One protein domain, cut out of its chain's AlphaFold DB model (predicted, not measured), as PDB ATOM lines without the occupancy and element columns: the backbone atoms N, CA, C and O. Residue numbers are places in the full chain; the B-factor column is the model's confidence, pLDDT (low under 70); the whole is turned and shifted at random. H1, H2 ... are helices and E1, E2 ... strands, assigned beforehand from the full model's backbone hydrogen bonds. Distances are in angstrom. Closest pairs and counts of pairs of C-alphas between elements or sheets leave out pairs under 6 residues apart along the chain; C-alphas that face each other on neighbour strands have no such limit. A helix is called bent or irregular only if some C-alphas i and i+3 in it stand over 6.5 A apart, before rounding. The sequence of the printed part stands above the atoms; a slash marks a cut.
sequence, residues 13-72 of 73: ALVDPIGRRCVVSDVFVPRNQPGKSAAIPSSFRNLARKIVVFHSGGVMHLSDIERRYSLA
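What this domain is: This is residues 13 to 72 of the 73 residues of an uncharacterized protein of Alteromonadaceae bacterium 2753L.S.0a.02 (UniProt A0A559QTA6). An elongated domain is built on a twisted, curled sheet of four strands, with the long, bent strand E2 joining its two halves: E1 pairs with the first part of E2, and the hairpin E3 and E4 with the rest. H3 packs beside E3, and the stretch after it returns to pair with E1, making a ring of E1, E2, E3, H3 and residues 70 to 71; the short helices H1 and H2 and their links make the opposite end. The printed part has 60 residues, with four named strands and three named helices in the order E1 E2 H1 H2 E3 E4 H3; the sheet runs E1 E2 E3 E4, all antiparallel, and the class is mixed, helices and strands. The whole is compact, with a radius of gyration of the C-alphas of 11.4 A and spans of 32 by 19 by 15 A.

How they stand to each other: Strand E2, residues 21 to 28, bends by 57 degrees at residue 25. Its residues 21 to 23 pair with E1, residues 13 to 15, in an antiparallel hairpin, where N 14 and O 22 are 2.8 A apart, within hydrogen-bond range. Its residues 24 to 28 pair with E3, residues 51 to 54, antiparallel at 138 degrees, with N 53 and O 26 2.9 A apart. E3 forms a hairpin with E4, residues 59 to 61, with N 52 and O 60 2.8 A apart. The sheet is only just strongly twisted, its C-alphas lying up to 4.4 A off the best plane. H3, residues 62 to 68, is on the sheet at a height over the sheet of 8.4 A, only just over none of the strands, with two of its C-alphas falling on E3; its closest C-alphas to E3 are those of Leu 62 and Ile 51, 5.0 A apart. H2, residues 42 to 45, only grazes the sheet with its residues 44 to 45. H1, residues 34 to 37, is not on the sheet and only just touches H2, with 3 pairs of C-alphas within 8 A, the closest those of Ser 37 and Arg 45 at 5.2 A. H1 and H3 are apart. In H3 every O i to N i+4 pair is within hydrogen-bond range; H1 and H2 are too short for such a pair.

Where its parts are: E1 begins at C-alpha 13 (-3.056, -21.674, -59.983). E2 is 20.5 A long from first to last C-alpha and ends at C-alpha 28 (-0.071, -32.929, -47.935). E3 is 9.9 A long, and H3 is 10.1 A long, ending at C-alpha 68 (-13.853, -20.548, -51.441).

The domain as a whole: The two C-alphas farthest apart are those of Gly 19 and Pro 34, at 32.6 A. The C-alphas of Ala 13 and Ala 72, first and last printed, are 5.3 A apart. The printed part has no cut, and each link between named elements is tight. The mean pLDDT of the printed part is 93.2, and no printed residue is under 70.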
ATOM      1  N   ALA A  13      -2.618 -23.002 -60.378       94.69
ATOM      2  CA  ALA A  13      -3.056 -21.674 -59.983       94.69
ATOM      3  C   ALA A  13      -4.538 -21.696 -59.579       94.69
ATOM      4  O   ALA A  13      -5.399 -22.211 -60.291       94.69
ATOM      5  N   LEU A  14      -4.830 -21.119 -58.419       93.88
ATOM      6  CA  LEU A  14      -6.170 -20.922 -57.886       93.88
ATOM      7  C   LEU A  14      -6.493 -19.431 -57.855       93.88
ATOM      8  O   LEU A  14      -5.599 -18.603 -57.716       93.88
ATOM      9  N   VAL A  15      -7.772 -19.101 -57.950       94.19
ATOM     10  CA  VAL A  15      -8.291 -17.746 -57.764       94.19
ATOM     11  C   VAL A  15      -9.022 -17.699 -56.431       94.19
ATOM     12  O   VAL A  15      -9.906 -18.524 -56.180       94.19
ATOM     13  N   ASP A  16      -8.617 -16.777 -55.563       91.50
ATOM     14  CA  ASP A  16      -9.266 -16.540 -54.274       91.50
ATOM     15  C   ASP A  16     -10.602 -15.769 -54.439       91.50
ATOM     16  O   ASP A  16     -10.915 -15.284 -55.531       91.50
ATOM     17  N   PRO A  17     -11.416 -15.624 -53.376       88.31
ATOM     18  CA  PRO A  17     -12.690 -14.900 -53.450       88.31
ATOM     19  C   PRO A  17     -12.590 -13.423 -53.852       88.31
ATOM     20  O   PRO A  17     -13.599 -12.838 -54.234       88.31
ATOM     21  N   ILE A  18     -11.411 -12.809 -53.732       90.50
ATOM     22  CA  ILE A  18     -11.168 -11.397 -54.063       90.50
ATOM     23  C   ILE A  18     -10.462 -11.235 -55.420       90.50
ATOM     24  O   ILE A  18     -10.078 -10.124 -55.782       90.50
ATOM     25  N   GLY A  19     -10.304 -12.322 -56.186       89.56
ATOM     26  CA  GLY A  19      -9.756 -12.318 -57.542       89.56
ATOM     27  C   GLY A  19      -8.233 -12.455 -57.640       89.56
ATOM     28  O   GLY A  19      -7.684 -12.322 -58.734       89.56
ATOM     29  N   ARG A  20      -7.515 -12.729 -56.544       90.75
ATOM     30  CA  ARG A  20      -6.056 -12.919 -56.572       90.75
ATOM     31  C   ARG A  20      -5.690 -14.329 -57.009       90.75
ATOM     32  O   ARG A  20      -6.291 -15.313 -56.581       90.75
ATOM     33  N   ARG A  21      -4.644 -14.416 -57.834       93.38
ATOM     34  CA  ARG A  21      -4.044 -15.683 -58.259       93.38
ATOM     35  C   ARG A  21      -3.051 -16.190 -57.213       93.38
ATOM     36  O   ARG A  21      -2.076 -15.515 -56.898       93.38
ATOM     37  N   CYS A  22      -3.278 -17.406 -56.737       93.88
ATOM     38  CA  CYS A  22      -2.449 -18.107 -55.764       93.88
ATOM     39  C   CYS A  22      -1.959 -19.424 -56.369       93.88
ATOM     40  O   CYS A  22      -2.767 -20.273 -56.740       93.88
ATOM     41  N   VAL A  23      -0.644 -19.625 -56.453       95.38
ATOM     42  CA  VAL A  23      -0.066 -20.872 -56.981       95.38
ATOM     43  C   VAL A  23       0.176 -21.849 -55.840       95.38
ATOM     44  O   VAL A  23       0.811 -21.504 -54.840       95.38
ATOM     45  N   VAL A  24      -0.326 -23.071 -55.991       96.00
ATOM     46  CA  VAL A  24      -0.128 -24.157 -55.033       96.00
ATOM     47  C   VAL A  24       1.313 -24.652 -55.116       96.00
ATOM     48  O   VAL A  24       1.753 -25.120 -56.159       96.00
ATOM     49  N   SER A  25       2.034 -24.578 -54.003       96.19
ATOM     50  CA  SER A  25       3.374 -25.144 -53.855       96.19
ATOM     51  C   SER A  25       3.315 -26.612 -53.441       96.19
ATOM     52  O   SER A  25       4.049 -27.426 -53.992       96.19
ATOM     53  N   ASP A  26       2.459 -26.963 -52.477       95.19
ATOM     54  CA  ASP A  26       2.364 -28.335 -51.970       95.19
ATOM     55  C   ASP A  26       0.972 -28.654 -51.411       95.19
ATOM     56  O   ASP A  26       0.230 -27.761 -50.995       95.19
ATOM     57  N   VAL A  27       0.620 -29.941 -51.385       95.38
ATOM     58  CA  VAL A  27      -0.626 -30.459 -50.808       95.38
ATOM     59  C   VAL A  27      -0.337 -31.763 -50.074       95.38
ATOM     60  O   VAL A  27      -0.086 -32.798 -50.692       95.38
ATOM     61  N   PHE A  28      -0.406 -31.753 -48.744       95.81
ATOM     62  CA  PHE A  28      -0.071 -32.929 -47.935       95.81
ATOM     63  C   PHE A  28      -0.799 -32.954 -46.587       95.81
ATOM     64  O   PHE A  28      -1.488 -32.006 -46.217       95.81
ATOM     65  N   VAL A  29      -0.679 -34.072 -45.863       96.38
ATOM     66  CA  VAL A  29      -1.172 -34.230 -44.484       96.38
ATOM     67  C   VAL A  29       0.006 -34.039 -43.523       96.38
ATOM     68  O   VAL A  29       0.891 -34.900 -43.515       96.38
ATOM     69  N   PRO A  30       0.042 -32.966 -42.711       95.69
ATOM     70  CA  PRO A  30       1.205 -32.628 -41.890       95.69
ATOM     71  C   PRO A  30       1.649 -33.726 -40.930       95.69
ATOM     72  O   PRO A  30       2.837 -34.053 -40.868       95.69
ATOM     73  N   ARG A  31       0.690 -34.376 -40.262       94.25
ATOM     74  CA  ARG A  31       0.969 -35.487 -39.342       94.25
ATOM     75  C   ARG A  31       1.731 -36.644 -40.004       94.25
ATOM     76  O   ARG A  31       2.459 -37.353 -39.320       94.25
ATOM     77  N   ASN A  32       1.589 -36.818 -41.318       95.44
ATOM     78  CA  ASN A  32       2.204 -37.917 -42.063       95.44
ATOM     79  C   ASN A  32       3.523 -37.513 -42.745       95.44
ATOM     80  O   ASN A  32       4.174 -38.367 -43.339       95.44
ATOM     81  N   GLN A  33       3.906 -36.230 -42.718       94.00
ATOM     82  CA  GLN A  33       5.096 -35.723 -43.412       94.00
ATOM     83  C   GLN A  33       5.888 -34.739 -42.535       94.00
ATOM     84  O   GLN A  33       5.943 -33.547 -42.840       94.00
ATOM     85  N   PRO A  34       6.539 -35.215 -41.458       89.94
ATOM     86  CA  PRO A  34       7.219 -34.354 -40.489       89.94
ATOM     87  C   PRO A  34       8.294 -33.452 -41.116       89.94
ATOM     88  O   PRO A  34       8.410 -32.294 -40.722       89.94
ATOM     89  N   GLY A  35       9.017 -33.934 -42.136       92.56
ATOM     90  CA  GLY A  35      10.026 -33.137 -42.847       92.56
ATOM     91  C   GLY A  35       9.444 -31.885 -43.513       92.56
ATOM     92  O   GLY A  35       9.987 -30.796 -43.360       92.56
ATOM     93  N   LYS A  36       8.288 -32.009 -44.179       90.75
ATOM     94  CA  LYS A  36       7.586 -30.858 -44.771       90.75
ATOM     95  C   LYS A  36       6.887 -30.006 -43.716       90.75
ATOM     96  O   LYS A  36       6.816 -28.785 -43.839       90.75
ATOM     97  N   SER A  37       6.404 -30.638 -42.648       91.94
ATOM     98  CA  SER A  37       5.732 -29.961 -41.537       91.94
ATOM     99  C   SER A  37       6.649 -29.020 -40.752       91.94
ATOM    100  O   SER A  37       6.165 -28.087 -40.117       91.94
ATOM    101  N   ALA A  38       7.969 -29.197 -40.804       90.69
ATOM    102  CA  ALA A  38       8.898 -28.243 -40.200       90.69
ATOM    103  C   ALA A  38       8.778 -26.833 -40.819       90.69
ATOM    104  O   ALA A  38       8.919 -25.840 -40.106       90.69
ATOM    105  N   ALA A  39       8.446 -26.751 -42.113       90.12
ATOM    106  CA  ALA A  39       8.372 -25.504 -42.876       90.12
ATOM    107  C   ALA A  39       7.029 -24.756 -42.753       90.12
ATOM    108  O   ALA A  39       6.908 -23.639 -43.251       90.12
ATOM    109  N   ILE A  40       6.018 -25.339 -42.098       93.56
ATOM    110  CA  ILE A  40       4.700 -24.709 -41.908       93.56
ATOM    111  C   ILE A  40       4.520 -24.200 -40.465       93.56
ATOM    112  O   ILE A  40       5.228 -24.660 -39.552       93.56
ATOM    113  N   PRO A  41       3.558 -23.289 -40.212       94.38
ATOM    114  CA  PRO A  41       3.264 -22.808 -38.864       94.38
ATOM    115  C   PRO A  41       2.883 -23.944 -37.909       94.38
ATOM    116  O   PRO A  41       2.219 -24.909 -38.299       94.38
ATOM    117  N   SER A  42       3.278 -23.814 -36.638       93.38
ATOM    118  CA  SER A  42       3.098 -24.844 -35.602       93.38
ATOM    119  C   SER A  42       1.647 -25.308 -35.444       93.38
ATOM    120  O   SER A  42       1.414 -26.498 -35.236       93.38
ATOM    121  N   SER A  43       0.681 -24.406 -35.639       93.94
ATOM    122  CA  SER A  43      -0.759 -24.691 -35.598       93.94
ATOM    123  C   SER A  43      -1.215 -25.754 -36.605       93.94
ATOM    124  O   SER A  43      -2.200 -26.444 -36.353       93.94
ATOM    125  N   PHE A  44      -0.492 -25.938 -37.716       93.69
ATOM    126  CA  PHE A  44      -0.839 -26.920 -38.744       93.69
ATOM    127  C   PHE A  44      -0.073 -28.244 -38.618       93.69
ATOM    128  O   PHE A  44      -0.510 -29.251 -39.174       93.69
ATOM    129  N   ARG A  45       1.047 -28.283 -37.884       93.25
ATOM    130  CA  ARG A  45       2.014 -29.403 -37.919       93.25
ATOM    131  C   ARG A  45       1.434 -30.753 -37.500       93.25
ATOM    132  O   ARG A  45       1.811 -31.776 -38.062       93.25
ATOM    133  N   ASN A  46       0.492 -30.752 -36.561       92.62
ATOM    134  CA  ASN A  46      -0.106 -31.972 -36.010       92.62
ATOM    135  C   ASN A  46      -1.446 -32.349 -36.660       92.62
ATOM    136  O   ASN A  46      -2.127 -33.271 -36.208       92.62
ATOM    137  N   LEU A  47      -1.854 -31.650 -37.723       93.38
ATOM    138  CA  LEU A  47      -3.131 -31.909 -38.372       93.38
ATOM    139  C   LEU A  47      -3.123 -33.244 -39.121       93.38
ATOM    140  O   LEU A  47      -2.278 -33.509 -39.975       93.38
ATOM    141  N   ALA A  48      -4.158 -34.044 -38.871       94.19
ATOM    142  CA  ALA A  48      -4.469 -35.262 -39.621       94.19
ATOM    143  C   ALA A  48      -5.343 -34.987 -40.865       94.19
ATOM    144  O   ALA A  48      -6.078 -35.855 -41.327       94.19
ATOM    145  N   ARG A  49      -5.312 -33.756 -41.392       93.62
ATOM    146  CA  ARG A  49      -6.093 -33.319 -42.560       93.62
ATOM    147  C   ARG A  49      -5.168 -32.723 -43.613       93.62
ATOM    148  O   ARG A  49      -4.116 -32.190 -43.270       93.62
ATOM    149  N   LYS A  50      -5.571 -32.803 -44.886       94.38
ATOM    150  CA  LYS A  50      -4.817 -32.193 -45.987       94.38
ATOM    151  C   LYS A  50      -4.821 -30.672 -45.862       94.38
ATOM    152  O   LYS A  50      -5.876 -30.060 -45.677       94.38
ATOM    153  N   ILE A  51      -3.645 -30.094 -46.023       96.12
ATOM    154  CA  ILE A  51      -3.433 -28.659 -46.163       96.12
ATOM    155  C   ILE A  51      -2.907 -28.359 -47.561       96.12
ATOM    156  O   ILE A  51      -2.375 -29.240 -48.237       96.12
ATOM    157  N   VAL A  52      -3.054 -27.109 -47.965       96.06
ATOM    158  CA  VAL A  52      -2.493 -26.526 -49.176       96.06
ATOM    159  C   VAL A  52      -1.493 -25.472 -48.732       96.06
ATOM    160  O   VAL A  52      -1.822 -24.615 -47.909       96.06
ATOM    161  N   VAL A  53      -0.283 -25.551 -49.267       96.38
ATOM    162  CA  VAL A  53       0.759 -24.538 -49.106       96.38
ATOM    163  C   VAL A  53       0.864 -23.785 -50.420       96.38
ATOM    164  O   VAL A  53       0.990 -24.399 -51.478       96.38
ATOM    165  N   PHE A  54       0.801 -22.462 -50.368       96.12
ATOM    166  CA  PHE A  54       0.973 -21.587 -51.521       96.12
ATOM    167  C   PHE A  54       2.428 -21.142 -51.662       96.12
ATOM    168  O   PHE A  54       3.148 -21.042 -50.672       96.12
ATOM    169  N   HIS A  55       2.848 -20.788 -52.879       94.62
ATOM    170  CA  HIS A  55       4.175 -20.200 -53.123       94.62
ATOM    171  C   HIS A  55       4.427 -18.910 -52.327       94.62
ATOM    172  O   HIS A  55       5.570 -18.588 -52.027       94.62
ATOM    173  N   SER A  56       3.370 -18.188 -51.946       92.31
ATOM    174  CA  SER A  56       3.456 -17.010 -51.076       92.31
ATOM    175  C   SER A  56       3.773 -17.337 -49.609       92.31
ATOM    176  O   SER A  56       3.897 -16.423 -48.802       92.31
ATOM    177  N   GLY A  57       3.844 -18.621 -49.237       91.50
ATOM    178  CA  GLY A  57       3.979 -19.079 -47.852       91.50
ATOM    179  C   GLY A  57       2.648 -19.203 -47.102       91.50
ATOM    180  O   GLY A  57       2.627 -19.657 -45.960       91.50
ATOM    181  N   GLY A  58       1.525 -18.839 -47.730       93.69
ATOM    182  CA  GLY A  58       0.196 -19.039 -47.155       93.69
ATOM    183  C   GLY A  58      -0.127 -20.524 -46.977       93.69
ATOM    184  O   GLY A  58       0.151 -21.333 -47.860       93.69
ATOM    185  N   VAL A  59      -0.747 -20.879 -45.853       95.62
ATOM    186  CA  VAL A  59      -1.166 -22.255 -45.549       95.62
ATOM    187  C   VAL A  59      -2.650 -22.268 -45.215       95.62
ATOM    188  O   VAL A  59      -3.111 -21.478 -44.394       95.62
ATOM    189  N   MET A  60      -3.407 -23.165 -45.844       95.25
ATOM    190  CA  MET A  60      -4.846 -23.309 -45.612       95.25
ATOM    191  C   MET A  60      -5.275 -24.773 -45.618       95.25
ATOM    192  O   MET A  60      -4.621 -25.630 -46.210       95.25
ATOM    193  N   HIS A  61      -6.411 -25.075 -44.994       95.06
ATOM    194  CA  HIS A  61      -7.023 -26.392 -45.131       95.06
ATOM    195  C   HIS A  61      -7.543 -26.593 -46.551       95.06
ATOM    196  O   HIS A  61      -8.170 -25.702 -47.125       95.06
ATOM    197  N   LEU A  62      -7.376 -27.806 -47.084       93.81
ATOM    198  CA  LEU A  62      -7.917 -28.156 -48.398       93.81
ATOM    199  C   LEU A  62      -9.435 -27.912 -48.474       93.81
ATOM    200  O   LEU A  62      -9.921 -27.403 -49.475       93.81
ATOM    201  N   SER A  63     -10.173 -28.187 -47.394       92.25
ATOM    202  CA  SER A  63     -11.623 -27.961 -47.333       92.25
ATOM    203  C   SER A  63     -12.029 -26.494 -47.483       92.25
ATOM    204  O   SER A  63     -13.103 -26.210 -48.004       92.25
ATOM    205  N   ASP A  64     -11.196 -25.558 -47.025       92.69
ATOM    206  CA  ASP A  64     -11.479 -24.127 -47.174       92.69
ATOM    207  C   ASP A  64     -11.204 -23.667 -48.603       92.69
ATOM    208  O   ASP A  64     -11.967 -22.875 -49.159       92.69
ATOM    209  N   ILE A  65     -10.150 -24.216 -49.215       92.19
ATOM    210  CA  ILE A  65      -9.824 -23.993 -50.622       92.19
ATOM    211  C   ILE A  65     -10.949 -24.501 -51.523       92.19
ATOM    212  O   ILE A  65     -11.445 -23.746 -52.352       92.19
ATOM    213  N   GLU A  66     -11.418 -25.732 -51.314       91.25
ATOM    214  CA  GLU A  66     -12.512 -26.331 -52.090       91.25
ATOM    215  C   GLU A  66     -13.773 -25.449 -52.090       91.25
ATOM    216  O   GLU A  66     -14.399 -25.257 -53.133       91.25
ATOM    217  N   ARG A  67     -14.106 -24.861 -50.932       90.62
ATOM    218  CA  ARG A  67     -15.302 -24.027 -50.736       90.62
ATOM    219  C   ARG A  67     -15.180 -22.626 -51.324       90.62
ATOM    220  O   ARG A  67     -16.166 -22.099 -51.830       90.62
ATOM    221  N   ARG A  68     -14.012 -21.994 -51.196       91.12
ATOM    222  CA  ARG A  68     -13.853 -20.548 -51.441       91.12
ATOM    223  C   ARG A  68     -13.136 -20.224 -52.744       91.12
ATOM    224  O   ARG A  68     -13.388 -19.172 -53.316       91.12
ATOM    225  N   TYR A  69     -12.251 -21.100 -53.199       92.94
ATOM    226  CA  TYR A  69     -11.412 -20.833 -54.358       92.94
ATOM    227  C   TYR A  69     -12.037 -21.412 -55.632       92.94
ATOM    228  O   TYR A  69     -12.946 -22.255 -55.616       92.94
ATOM    229  N   SER A  70     -11.528 -20.941 -56.762       91.75
ATOM    230  CA  SER A  70     -11.804 -21.487 -58.089       91.75
ATOM    231  C   SER A  70     -10.491 -21.807 -58.797       91.75
ATOM    232  O   SER A  70      -9.443 -21.279 -58.433       91.75
ATOM    233  N   LEU A  71     -10.521 -22.697 -59.789       89.12
ATOM    234  CA  LEU A  71      -9.350 -22.941 -60.631       89.12
ATOM    235  C   LEU A  71      -9.105 -21.708 -61.503       89.12
ATOM    236  O   LEU A  71     -10.057 -21.141 -62.041       89.12
ATOM    237  N   ALA A  72      -7.849 -21.282 -61.622       82.44
ATOM    238  CA  ALA A  72      -7.478 -20.325 -62.652       82.44
ATOM    239  C   ALA A  72      -7.417 -21.090 -63.979       82.44
ATOM    240  O   ALA A  72      -6.525 -21.921 -64.155       82.44
TER     241      ALA A  72